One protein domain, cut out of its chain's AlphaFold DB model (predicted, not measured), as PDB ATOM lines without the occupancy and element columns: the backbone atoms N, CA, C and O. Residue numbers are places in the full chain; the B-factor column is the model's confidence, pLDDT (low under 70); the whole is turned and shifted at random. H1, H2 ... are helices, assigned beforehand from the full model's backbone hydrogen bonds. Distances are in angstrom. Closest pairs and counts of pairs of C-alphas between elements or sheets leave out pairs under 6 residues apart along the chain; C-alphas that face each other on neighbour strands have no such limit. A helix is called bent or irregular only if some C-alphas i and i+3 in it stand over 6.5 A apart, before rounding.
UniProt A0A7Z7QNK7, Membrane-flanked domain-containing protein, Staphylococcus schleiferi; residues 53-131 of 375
ATOM      1  N   GLN A  53     -28.545  16.863 -55.540       94.94
ATOM      2  CA  GLN A  53     -28.675  15.416 -55.647       94.94
ATOM      3  C   GLN A  53     -27.834  14.738 -54.568       94.94
ATOM      4  O   GLN A  53     -26.645  15.024 -54.396       94.94
ATOM      5  N   LEU A  54     -28.446  13.804 -53.846       94.81
ATOM      6  CA  LEU A  54     -27.764  13.055 -52.801       94.81
ATOM      7  C   LEU A  54     -26.924  11.931 -53.423       94.81
ATOM      8  O   LEU A  54     -27.451  10.969 -53.980       94.81
ATOM      9  N   SER A  55     -25.600  12.031 -53.300       95.19
ATOM     10  CA  SER A  55     -24.691  10.963 -53.734       95.19
ATOM     11  C   SER A  55     -24.819   9.718 -52.849       95.19
ATOM     12  O   SER A  55     -25.088   9.830 -51.653       95.19
ATOM     13  N   LEU A  56     -24.541   8.525 -53.391       93.56
ATOM     14  CA  LEU A  56     -24.586   7.266 -52.623       93.56
ATOM     15  C   LEU A  56     -23.670   7.285 -51.390       93.56
ATOM     16  O   LEU A  56     -24.025   6.765 -50.334       93.56
ATOM     17  N   LYS A  57     -22.506   7.938 -51.500       94.38
ATOM     18  CA  LYS A  57     -21.582   8.133 -50.377       94.38
ATOM     19  C   LYS A  57     -22.231   8.970 -49.273       94.38
ATOM     20  O   LYS A  57     -22.209   8.574 -48.111       94.38
ATOM     21  N   ASN A  58     -22.830  10.106 -49.629       94.25
ATOM     22  CA  ASN A  58     -23.511  10.971 -48.667       94.25
ATOM     23  C   ASN A  58     -24.775  10.309 -48.103       94.25
ATOM     24  O   ASN A  58     -25.050  10.473 -46.923       94.25
ATOM     25  N   LEU A  59     -25.491   9.507 -48.896       94.75
ATOM     26  CA  LEU A  59     -26.626   8.695 -48.454       94.75
ATOM     27  C   LEU A  59     -26.215   7.671 -47.386       94.75
ATOM     28  O   LEU A  59     -26.912   7.521 -46.380       94.75
ATOM     29  N   LEU A  60     -25.070   7.004 -47.564       93.38
ATOM     30  CA  LEU A  60     -24.522   6.086 -46.566       93.38
ATOM     31  C   LEU A  60     -24.175   6.829 -45.265       93.38
ATOM     32  O   LEU A  60     -24.657   6.449 -44.199       93.38
ATOM     33  N   PHE A  61     -23.417   7.932 -45.345       92.69
ATOM     34  CA  PHE A  61     -23.070   8.744 -44.165       92.69
ATOM     35  C   PHE A  61     -24.300   9.317 -43.460       92.69
ATOM     36  O   PHE A  61     -24.394   9.298 -42.230       92.69
ATOM     37  N   MET A  62     -25.275   9.796 -44.227       92.69
ATOM     38  CA  MET A  62     -26.550  10.263 -43.706       92.69
ATOM     39  C   MET A  62     -27.255   9.162 -42.928       92.69
ATOM     40  O   MET A  62     -27.700   9.412 -41.811       92.69
ATOM     41  N   SER A  63     -27.323   7.955 -43.495       91.00
ATOM     42  CA  SER A  63     -28.023   6.813 -42.908       91.00
ATOM     43  C   SER A  63     -27.351   6.328 -41.632       91.00
ATOM     44  O   SER A  63     -28.034   6.170 -40.622       91.00
ATOM     45  N   MET A  64     -26.019   6.244 -41.615       89.44
ATOM     46  CA  MET A  64     -25.240   5.937 -40.409       89.44
ATOM     47  C   MET A  64     -25.420   6.983 -39.293       89.44
ATOM     48  O   MET A  64     -25.323   6.656 -38.114       89.44
ATOM     49  N   THR A  65     -25.709   8.243 -39.640       88.50
ATOM     50  CA  THR A  65     -25.819   9.361 -38.679       88.50
ATOM     51  C   THR A  65     -27.252   9.841 -38.406       88.50
ATOM     52  O   THR A  65     -27.438  10.807 -37.663       88.50
ATOM     53  N   SER A  66     -28.261   9.193 -38.995       73.88
ATOM     54  CA  SER A  66     -29.679   9.612 -38.984       73.88
ATOM     55  C   SER A  66     -30.435   9.289 -37.692       73.88
ATOM     56  O   SER A  66     -31.620   9.581 -37.582       73.88
ATOM     57  N   GLY A  67     -29.784   8.661 -36.709       71.25
ATOM     58  CA  GLY A  67     -30.481   8.125 -35.539       71.25
ATOM     59  C   GLY A  67     -31.376   6.919 -35.861       71.25
ATOM     60  O   GLY A  67     -32.065   6.441 -34.964       71.25
ATOM     61  N   ALA A  68     -31.326   6.377 -37.091       63.19
ATOM     62  CA  ALA A  68     -32.041   5.159 -37.495       63.19
ATOM     63  C   ALA A  68     -31.756   3.957 -36.580       63.19
ATOM     64  O   ALA A  68     -32.603   3.080 -36.446       63.19
ATOM     65  N   LEU A  69     -30.612   3.970 -35.884       59.88
ATOM     66  CA  LEU A  69     -30.304   3.105 -34.743       59.88
ATOM     67  C   LEU A  69     -31.461   2.982 -33.748       59.88
ATOM     68  O   LEU A  69     -31.827   1.875 -33.378       59.88
ATOM     69  N   PHE A  70     -32.032   4.105 -33.311       67.50
ATOM     70  CA  PHE A  70     -33.055   4.120 -32.266       67.50
ATOM     71  C   PHE A  70     -34.394   3.596 -32.774       67.50
ATOM     72  O   PHE A  70     -35.075   2.872 -32.055       67.50
ATOM     73  N   VAL A  71     -34.747   3.924 -34.021       66.19
ATOM     74  CA  VAL A  71     -35.968   3.423 -34.663       66.19
ATOM     75  C   VAL A  71     -35.861   1.918 -34.882       66.19
ATOM     76  O   VAL A  71     -36.759   1.187 -34.483       66.19
ATOM     77  N   ALA A  72     -34.740   1.445 -35.435       64.56
ATOM     78  CA  ALA A  72     -34.489   0.020 -35.620       64.56
ATOM     79  C   ALA A  72     -34.427  -0.737 -34.289       64.56
ATOM     80  O   ALA A  72     -34.941  -1.843 -34.184       64.56
ATOM     81  N   LEU A  73     -33.841  -0.140 -33.247       65.75
ATOM     82  CA  LEU A  73     -33.846  -0.739 -31.920       65.75
ATOM     83  C   LEU A  73     -35.277  -0.879 -31.394       65.75
ATOM     84  O   LEU A  73     -35.663  -1.966 -30.983       65.75
ATOM     85  N   LEU A  74     -36.083   0.185 -31.465       72.25
ATOM     86  CA  LEU A  74     -37.462   0.182 -30.978       72.25
ATOM     87  C   LEU A  74     -38.344  -0.847 -31.701       72.25
ATOM     88  O   LEU A  74     -39.162  -1.494 -31.053       72.25
ATOM     89  N   THR A  75     -38.158  -1.038 -33.011       71.50
ATOM     90  CA  THR A  75     -38.901  -2.055 -33.776       71.50
ATOM     91  C   THR A  75     -38.463  -3.480 -33.450       71.50
ATOM     92  O   THR A  75     -39.267  -4.404 -33.546       71.50
ATOM     93  N   ILE A  76     -37.206  -3.668 -33.054       65.44
ATOM     94  CA  ILE A  76     -36.618  -4.983 -32.796       65.44
ATOM     95  C   ILE A  76     -36.805  -5.423 -31.334       65.44
ATOM     96  O   ILE A  76     -36.910  -6.620 -31.073       65.44
ATOM     97  N   LEU A  77     -36.947  -4.493 -30.382       71.69
ATOM     98  CA  LEU A  77     -37.158  -4.795 -28.956       71.69
ATOM     99  C   LEU A  77     -38.285  -5.816 -28.666       71.69
ATOM    100  O   LEU A  77     -38.031  -6.734 -27.882       71.69
ATOM    101  N   PRO A  78     -39.485  -5.747 -29.284       75.69
ATOM    102  CA  PRO A  78     -40.537  -6.745 -29.064       75.69
ATOM    103  C   PRO A  78     -40.117  -8.160 -29.480       75.69
ATOM    104  O   PRO A  78     -40.467  -9.136 -28.820       75.69
ATOM    105  N   ILE A  79     -39.319  -8.268 -30.547       72.44
ATOM    106  CA  ILE A  79     -38.818  -9.541 -31.077       72.44
ATOM    107  C   ILE A  79     -37.794 -10.148 -30.107       72.44
ATOM    108  O   ILE A  79     -37.840 -11.348 -29.845       72.44
ATOM    109  N   LEU A  80     -36.908  -9.331 -29.516       66.25
ATOM    110  CA  LEU A  80     -35.981  -9.808 -28.476       66.25
ATOM    111  C   LEU A  80     -36.730 -10.280 -27.232       66.25
ATOM    112  O   LEU A  80     -36.352 -11.297 -26.654       66.25
ATOM    113  N   SER A  81     -37.776  -9.555 -26.827       67.19
ATOM    114  CA  SER A  81     -38.600  -9.944 -25.681       67.19
ATOM    115  C   SER A  81     -39.246 -11.309 -25.917       67.19
ATOM    116  O   SER A  81     -39.104 -12.196 -25.081       67.19
ATOM    117  N   ALA A  82     -39.859 -11.513 -27.085       72.00
ATOM    118  CA  ALA A  82     -40.463 -12.793 -27.453       72.00
ATOM    119  C   ALA A  82     -39.436 -13.938 -27.503       72.00
ATOM    120  O   ALA A  82     -39.739 -15.066 -27.121       72.00
ATOM    121  N   LEU A  83     -38.200 -13.661 -27.931       63.56
ATOM    122  CA  LEU A  83     -37.134 -14.663 -27.952       63.56
ATOM    123  C   LEU A  83     -36.664 -15.040 -26.537       63.56
ATOM    124  O   LEU A  83     -36.289 -16.187 -26.302       63.56
ATOM    125  N   SER A  84     -36.711 -14.102 -25.586       62.62
ATOM    126  CA  SER A  84     -36.311 -14.351 -24.196       62.62
ATOM    127  C   SER A  84     -37.234 -15.328 -23.455       62.62
ATOM    128  O   SER A  84     -36.754 -16.036 -22.572       62.62
ATOM    129  N   ASP A  85     -38.501 -15.433 -23.870       67.25
ATOM    130  CA  ASP A  85     -39.470 -16.397 -23.328       67.25
ATOM    131  C   ASP A  85     -39.259 -17.818 -23.881       67.25
ATOM    132  O   ASP A  85     -39.594 -18.808 -23.232       67.25
ATOM    133  N   VAL A  86     -38.667 -17.937 -25.076       66.25
ATOM    134  CA  VAL A  86     -38.387 -19.223 -25.743       66.25
ATOM    135  C   VAL A  86     -37.057 -19.832 -25.279       66.25
ATOM    136  O   VAL A  86     -36.839 -21.034 -25.427       66.25
ATOM    137  N   ILE A  87     -36.161 -19.031 -24.696       61.34
ATOM    138  CA  ILE A  87     -34.851 -19.484 -24.212       61.34
ATOM    139  C   ILE A  87     -34.968 -19.915 -22.732       61.34
ATOM    140  O   ILE A  87     -35.070 -19.050 -21.861       61.34
ATOM    141  N   PRO A  88     -34.895 -21.223 -22.399       61.88
ATOM    142  CA  PRO A  88     -34.980 -21.697 -21.015       61.88
ATOM    143  C   PRO A  88     -33.730 -21.293 -20.219       61.88
ATOM    144  O   PRO A  88     -32.686 -21.951 -20.273       61.88
ATOM    145  N   ARG A  89     -33.830 -20.184 -19.477       57.31
ATOM    146  CA  ARG A  89     -32.719 -19.579 -18.715       57.31
ATOM    147  C   ARG A  89     -32.201 -20.496 -17.600       57.31
ATOM    148  O   ARG A  89     -31.009 -20.547 -17.323       57.31
ATOM    149  N   ASP A  90     -33.088 -21.280 -17.020       59.28
ATOM    150  CA  ASP A  90     -32.901 -22.231 -15.924       59.28
ATOM    151  C   ASP A  90     -32.047 -23.461 -16.300       59.28
ATOM    152  O   ASP A  90     -31.238 -23.930 -15.490       59.28
ATOM    153  N   LYS A  91     -32.115 -23.935 -17.552       58.22
ATOM    154  CA  LYS A  91     -31.231 -25.010 -18.051       58.22
ATOM    155  C   LYS A  91     -29.821 -24.528 -18.397       58.22
ATOM    156  O   LYS A  91     -28.888 -25.322 -18.372       58.22
ATOM    157  N   ILE A  92     -29.660 -23.240 -18.698       56.53
ATOM    158  CA  ILE A  92     -28.371 -22.640 -19.072       56.53
ATOM    159  C   ILE A  92     -27.542 -22.290 -17.823       56.53
ATOM    160  O   ILE A  92     -26.322 -22.429 -17.832       56.53
ATOM    161  N   PHE A  93     -28.192 -21.865 -16.733       52.66
ATOM    162  CA  PHE A  93     -27.515 -21.380 -15.522       52.66
ATOM    163  C   PHE A  93     -27.192 -22.458 -14.471       52.66
ATOM    164  O   PHE A  93     -26.349 -22.222 -13.607       52.66
ATOM    165  N   SER A  94     -27.819 -23.637 -14.520       56.06
ATOM    166  CA  SER A  94     -27.729 -24.646 -13.446       56.06
ATOM    167  C   SER A  94     -26.491 -25.553 -13.482       56.06
ATOM    168  O   SER A  94     -26.264 -26.293 -12.528       56.06
ATOM    169  N   GLN A  95     -25.655 -25.496 -14.524       56.34
ATOM    170  CA  GLN A  95     -24.502 -26.400 -14.659       56.34
ATOM    171  C   GLN A  95     -23.138 -25.768 -14.399       56.34
ATOM    172  O   GLN A  95     -22.123 -26.401 -14.686       56.34
ATOM    173  N   VAL A  96     -23.062 -24.539 -13.873       52.38
ATOM    174  CA  VAL A  96     -21.783 -23.847 -13.954       52.38
ATOM    175  C   VAL A  96     -21.393 -22.946 -12.778       52.38
ATOM    176  O   VAL A  96     -21.570 -21.734 -12.811       52.38
ATOM    177  N   ASN A  97     -20.648 -23.523 -11.834       52.44
ATOM    178  CA  ASN A  97     -19.688 -22.786 -11.009       52.44
ATOM    179  C   ASN A  97     -18.298 -22.859 -11.677       52.44
ATOM    180  O   ASN A  97     -17.518 -23.768 -11.410       52.44
ATOM    181  N   GLY A  98     -18.028 -21.935 -12.614       53.72
ATOM    182  CA  GLY A  98     -16.753 -21.799 -13.352       53.72
ATOM    183  C   GLY A  98     -16.851 -21.025 -14.687       53.72
ATOM    184  O   GLY A  98     -16.120 -20.069 -14.909       53.72
ATOM    185  N   PHE A  99     -17.818 -21.349 -15.551       53.53
ATOM    186  CA  PHE A  99     -18.226 -20.595 -16.766       53.53
ATOM    187  C   PHE A  99     -19.126 -19.361 -16.519       53.53
ATOM    188  O   PHE A  99     -19.600 -18.774 -17.492       53.53
ATOM    189  N   VAL A 100     -19.415 -18.911 -15.294       54.38
ATOM    190  CA  VAL A 100     -20.292 -17.723 -15.121       54.38
ATOM    191  C   VAL A 100     -19.725 -16.497 -15.869       54.38
ATOM    192  O   VAL A 100     -20.471 -15.708 -16.449       54.38
ATOM    193  N   SER A 101     -18.393 -16.409 -15.986       55.53
ATOM    194  CA  SER A 101     -17.705 -15.429 -16.841       55.53
ATOM    195  C   SER A 101     -17.941 -15.655 -18.349       55.53
ATOM    196  O   SER A 101     -18.198 -14.714 -19.093       55.53
ATOM    197  N   HIS A 102     -17.955 -16.901 -18.832       55.47
ATOM    198  CA  HIS A 102     -18.179 -17.197 -20.254       55.47
ATOM    199  C   HIS A 102     -19.646 -17.050 -20.686       55.47
ATOM    200  O   HIS A 102     -19.900 -16.590 -21.797       55.47
ATOM    201  N   ILE A 103     -20.616 -17.367 -19.820       59.91
ATOM    202  CA  ILE A 103     -22.056 -17.204 -20.105       59.91
ATOM    203  C   ILE A 103     -22.432 -15.720 -20.176       59.91
ATOM    204  O   ILE A 103     -23.206 -15.309 -21.043       59.91
ATOM    205  N   THR A 104     -21.861 -14.893 -19.298       62.12
ATOM    206  CA  THR A 104     -22.080 -13.440 -19.326       62.12
ATOM    207  C   THR A 104     -21.468 -12.812 -20.577       62.12
ATOM    208  O   THR A 104     -22.168 -12.090 -21.284       62.12
ATOM    209  N   ILE A 105     -20.224 -13.159 -20.932       69.12
ATOM    210  CA  ILE A 105     -19.585 -12.712 -22.181       69.12
ATOM    211  C   ILE A 105     -20.383 -13.164 -23.412       69.12
ATOM    212  O   ILE A 105     -20.662 -12.346 -24.285       69.12
ATOM    213  N   ALA A 106     -20.810 -14.430 -23.473       71.50
ATOM    214  CA  ALA A 106     -21.618 -14.943 -24.579       71.50
ATOM    215  C   ALA A 106     -22.950 -14.187 -24.712       71.50
ATOM    216  O   ALA A 106     -23.352 -13.832 -25.817       71.50
ATOM    217  N   THR A 107     -23.594 -13.865 -23.588       68.31
ATOM    218  CA  THR A 107     -24.830 -13.071 -23.564       68.31
ATOM    219  C   THR A 107     -24.591 -11.654 -24.091       68.31
ATOM    220  O   THR A 107     -25.350 -11.183 -24.936       68.31
ATOM    221  N   PHE A 108     -23.514 -10.983 -23.667       72.62
ATOM    222  CA  PHE A 108     -23.141  -9.671 -24.203       72.62
ATOM    223  C   PHE A 108     -22.831  -9.719 -25.703       72.62
ATOM    224  O   PHE A 108     -23.249  -8.819 -26.427       72.62
ATOM    225  N   ILE A 109     -22.157 -10.768 -26.187       78.75
ATOM    226  CA  ILE A 109     -21.871 -10.961 -27.617       78.75
ATOM    227  C   ILE A 109     -23.169 -11.127 -28.409       78.75
ATOM    228  O   ILE A 109     -23.326 -10.485 -29.444       78.75
ATOM    229  N   VAL A 110     -24.112 -11.942 -27.927       77.62
ATOM    230  CA  VAL A 110     -25.409 -12.144 -28.591       77.62
ATOM    231  C   VAL A 110     -26.210 -10.842 -28.618       77.62
ATOM    232  O   VAL A 110     -26.686 -10.450 -29.681       77.62
ATOM    233  N   ILE A 111     -26.307 -10.127 -27.492       76.00
ATOM    234  CA  ILE A 111     -26.983  -8.821 -27.434       76.00
ATOM    235  C   ILE A 111     -26.321  -7.841 -28.407       76.00
ATOM    236  O   ILE A 111     -27.012  -7.200 -29.194       76.00
ATOM    237  N   PHE A 112     -24.990  -7.748 -28.401       80.38
ATOM    238  CA  PHE A 112     -24.255  -6.875 -29.311       80.38
ATOM    239  C   PHE A 112     -24.489  -7.247 -30.777       80.38
ATOM    240  O   PHE A 112     -24.745  -6.360 -31.586       80.38
ATOM    241  N   ALA A 113     -24.461  -8.535 -31.125       82.62
ATOM    242  CA  ALA A 113     -24.726  -9.007 -32.480       82.62
ATOM    243  C   ALA A 113     -26.143  -8.635 -32.937       82.62
ATOM    244  O   ALA A 113     -26.316  -8.135 -34.047       82.62
ATOM    245  N   ILE A 114     -27.145  -8.797 -32.068       80.25
ATOM    246  CA  ILE A 114     -28.526  -8.406 -32.363       80.25
ATOM    247  C   ILE A 114     -28.637  -6.887 -32.558       80.25
ATOM    248  O   ILE A 114     -29.222  -6.442 -33.544       80.25
ATOM    249  N   LEU A 115     -28.037  -6.084 -31.671       80.94
ATOM    250  CA  LEU A 115     -27.997  -4.622 -31.800       80.94
ATOM    251  C   LEU A 115     -27.267  -4.174 -33.074       80.94
ATOM    252  O   LEU A 115     -27.673  -3.209 -33.719       80.94
ATOM    253  N   PHE A 116     -26.203  -4.876 -33.455       85.19
ATOM    254  CA  PHE A 116     -25.446  -4.592 -34.665       85.19
ATOM    255  C   PHE A 116     -26.253  -4.925 -35.924       85.19
ATOM    256  O   PHE A 116     -26.330  -4.105 -36.833       85.19
ATOM    257  N   ILE A 117     -26.926  -6.076 -35.970       84.94
ATOM    258  CA  ILE A 117     -27.818  -6.433 -37.084       84.94
ATOM    259  C   ILE A 117     -28.975  -5.430 -37.181       84.94
ATOM    260  O   ILE A 117     -29.272  -4.943 -38.273       84.94
ATOM    261  N   ALA A 118     -29.572  -5.060 -36.044       82.94
ATOM    262  CA  ALA A 118     -30.593  -4.019 -35.958       82.94
ATOM    263  C   ALA A 118     -30.103  -2.691 -36.547       82.94
ATOM    264  O   ALA A 118     -30.790  -2.073 -37.360       82.94
ATOM    265  N   TYR A 119     -28.887  -2.277 -36.186       86.44
ATOM    266  CA  TYR A 119     -28.269  -1.080 -36.739       86.44
ATOM    267  C   TYR A 119     -28.148  -1.140 -38.260       86.44
ATOM    268  O   TYR A 119     -28.589  -0.215 -38.942       86.44
ATOM    269  N   ILE A 120     -27.580  -2.226 -38.792       87.94
ATOM    270  CA  ILE A 120     -27.395  -2.397 -40.235       87.94
ATOM    271  C   ILE A 120     -28.747  -2.374 -40.957       87.94
ATOM    272  O   ILE A 120     -28.882  -1.679 -41.963       87.94
ATOM    273  N   ALA A 121     -29.769  -3.043 -40.417       87.00
ATOM    274  CA  ALA A 121     -31.121  -3.002 -40.967       87.00
ATOM    275  C   ALA A 121     -31.694  -1.571 -40.988       87.00
ATOM    276  O   ALA A 121     -32.253  -1.147 -42.000       87.00
ATOM    277  N   GLY A 122     -31.499  -0.793 -39.916       86.88
ATOM    278  CA  GLY A 122     -31.907   0.614 -39.855       86.88
ATOM    279  C   GLY A 122     -31.198   1.495 -40.887       86.88
ATOM    280  O   GLY A 122     -31.837   2.318 -41.544       86.88
ATOM    281  N   VAL A 123     -29.890   1.295 -41.077       89.88
ATOM    282  CA  VAL A 123     -29.108   1.994 -42.109       89.88
ATOM    283  C   VAL A 123     -29.643   1.657 -43.499       89.88
ATOM    284  O   VAL A 123     -29.914   2.574 -44.272       89.88
ATOM    285  N   LEU A 124     -29.855   0.374 -43.805       90.50
ATOM    286  CA  LEU A 124     -30.384  -0.069 -45.098       90.50
ATOM    287  C   LEU A 124     -31.787   0.485 -45.365       90.50
ATOM    288  O   LEU A 124     -32.037   1.002 -46.452       90.50
ATOM    289  N   MET A 125     -32.679   0.454 -44.371       89.00
ATOM    290  CA  MET A 125     -34.025   1.018 -44.493       89.00
ATOM    291  C   MET A 125     -33.977   2.521 -44.805       89.00
ATOM    292  O   MET A 125     -34.693   3.003 -45.684       89.00
ATOM    293  N   ASN A 126     -33.092   3.270 -44.141       89.69
ATOM    294  CA  ASN A 126     -32.927   4.694 -44.422       89.69
ATOM    295  C   ASN A 126     -32.316   4.952 -45.811       89.69
ATOM    296  O   ASN A 126     -32.724   5.894 -46.495       89.69
ATOM    297  N   MET A 127     -31.392   4.099 -46.266       92.31
ATOM    298  CA  MET A 127     -30.847   4.171 -47.625       92.31
ATOM    299  C   MET A 127     -31.924   3.929 -48.686       92.31
ATOM    300  O   MET A 127     -31.983   4.673 -49.659       92.31
ATOM    301  N   ILE A 128     -32.794   2.936 -48.483       92.38
ATOM    302  CA  ILE A 128     -33.934   2.641 -49.366       92.38
ATOM    303  C   ILE A 128     -34.908   3.826 -49.406       92.38
ATOM    304  O   ILE A 128     -35.373   4.201 -50.486       92.38
ATOM    305  N   ARG A 129     -35.189   4.444 -48.247       89.69
ATOM    306  CA  ARG A 129     -36.083   5.608 -48.135       89.69
ATOM    307  C   ARG A 129     -35.573   6.800 -48.937       89.69
ATOM    308  O   ARG A 129     -36.351   7.393 -49.664       89.69
ATOM    309  N   PHE A 130     -34.296   7.152 -48.812       92.44
ATOM    310  CA  PHE A 130     -33.716   8.348 -49.441       92.44
ATOM    311  C   PHE A 130     -32.921   8.043 -50.720       92.44
ATOM    312  O   PHE A 130     -32.091   8.846 -51.155       92.44
ATOM    313  N   TYR A 131     -33.146   6.877 -51.325       95.06
ATOM    314  CA  TYR A 131     -32.478   6.498 -52.562       95.06
ATOM    315  C   TYR A 131     -32.805   7.487 -53.687       95.06
ATOM    316  O   TYR A 131     -33.948   7.924 -53.812       95.06
TER     317      TYR A 131
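This is residues 53 to 131 of the 375 residues of the protein "Membrane-flanked domain-containing protein" of Staphylococcus schleiferi (UniProt A0A7Z7QNK7). A long, narrow loop: H1, the bent H2 and H3 lead out, and one long helix, H4, runs back, with H1 and H2a packed on its residues 115 to 127 and a gap between H2b and H4. The printed part has 79 residues, with four named helices in the order H1, H2, H3, H4 that hold 64 of them, and no named strand; its class is all helix. The whole is only just loose, close to extended, with a radius of gyration of the C-alphas of 17.3 A, and spans 59 by 23 by 13 A, a rod.

H1, residues 56 to 65, begins at C-alpha 56 (-24.586, 7.266, -52.623) and is 14.2 A long. H2, residues 68 to 86, was assigned as one helix by its hydrogen bonds but is bent: C-alphas 75 and 78 are 6.8 A apart. Its arms are H2a, residues 68 to 75, and H2b, residues 78 to 86. H3 is residues 89 to 93. H4, residues 100 to 129, measures 43.4 A and ends at C-alpha 129 (-36.083, 5.608, -48.135).

H1 touches H4 at a steep tilt of 47 degrees, opposite ways; the closest C-alphas, of Ser 63 and Val 123, are 5.0 A apart. H2a touches H4, closest at the C-alphas of Ala 72 and Gly 122, 5.0 A. H2b and H4 are apart. Every O i to N i+4 pair is within hydrogen-bond range in H1, H2a, H3 and H4, and 3 of 5 in H2b.

The C-alphas of Gln 53 and Asn 97, the two farthest apart, are 59.4 A apart. The printed part has no cut and no long link. Residues 83 to 105 are among those with pLDDT under 70.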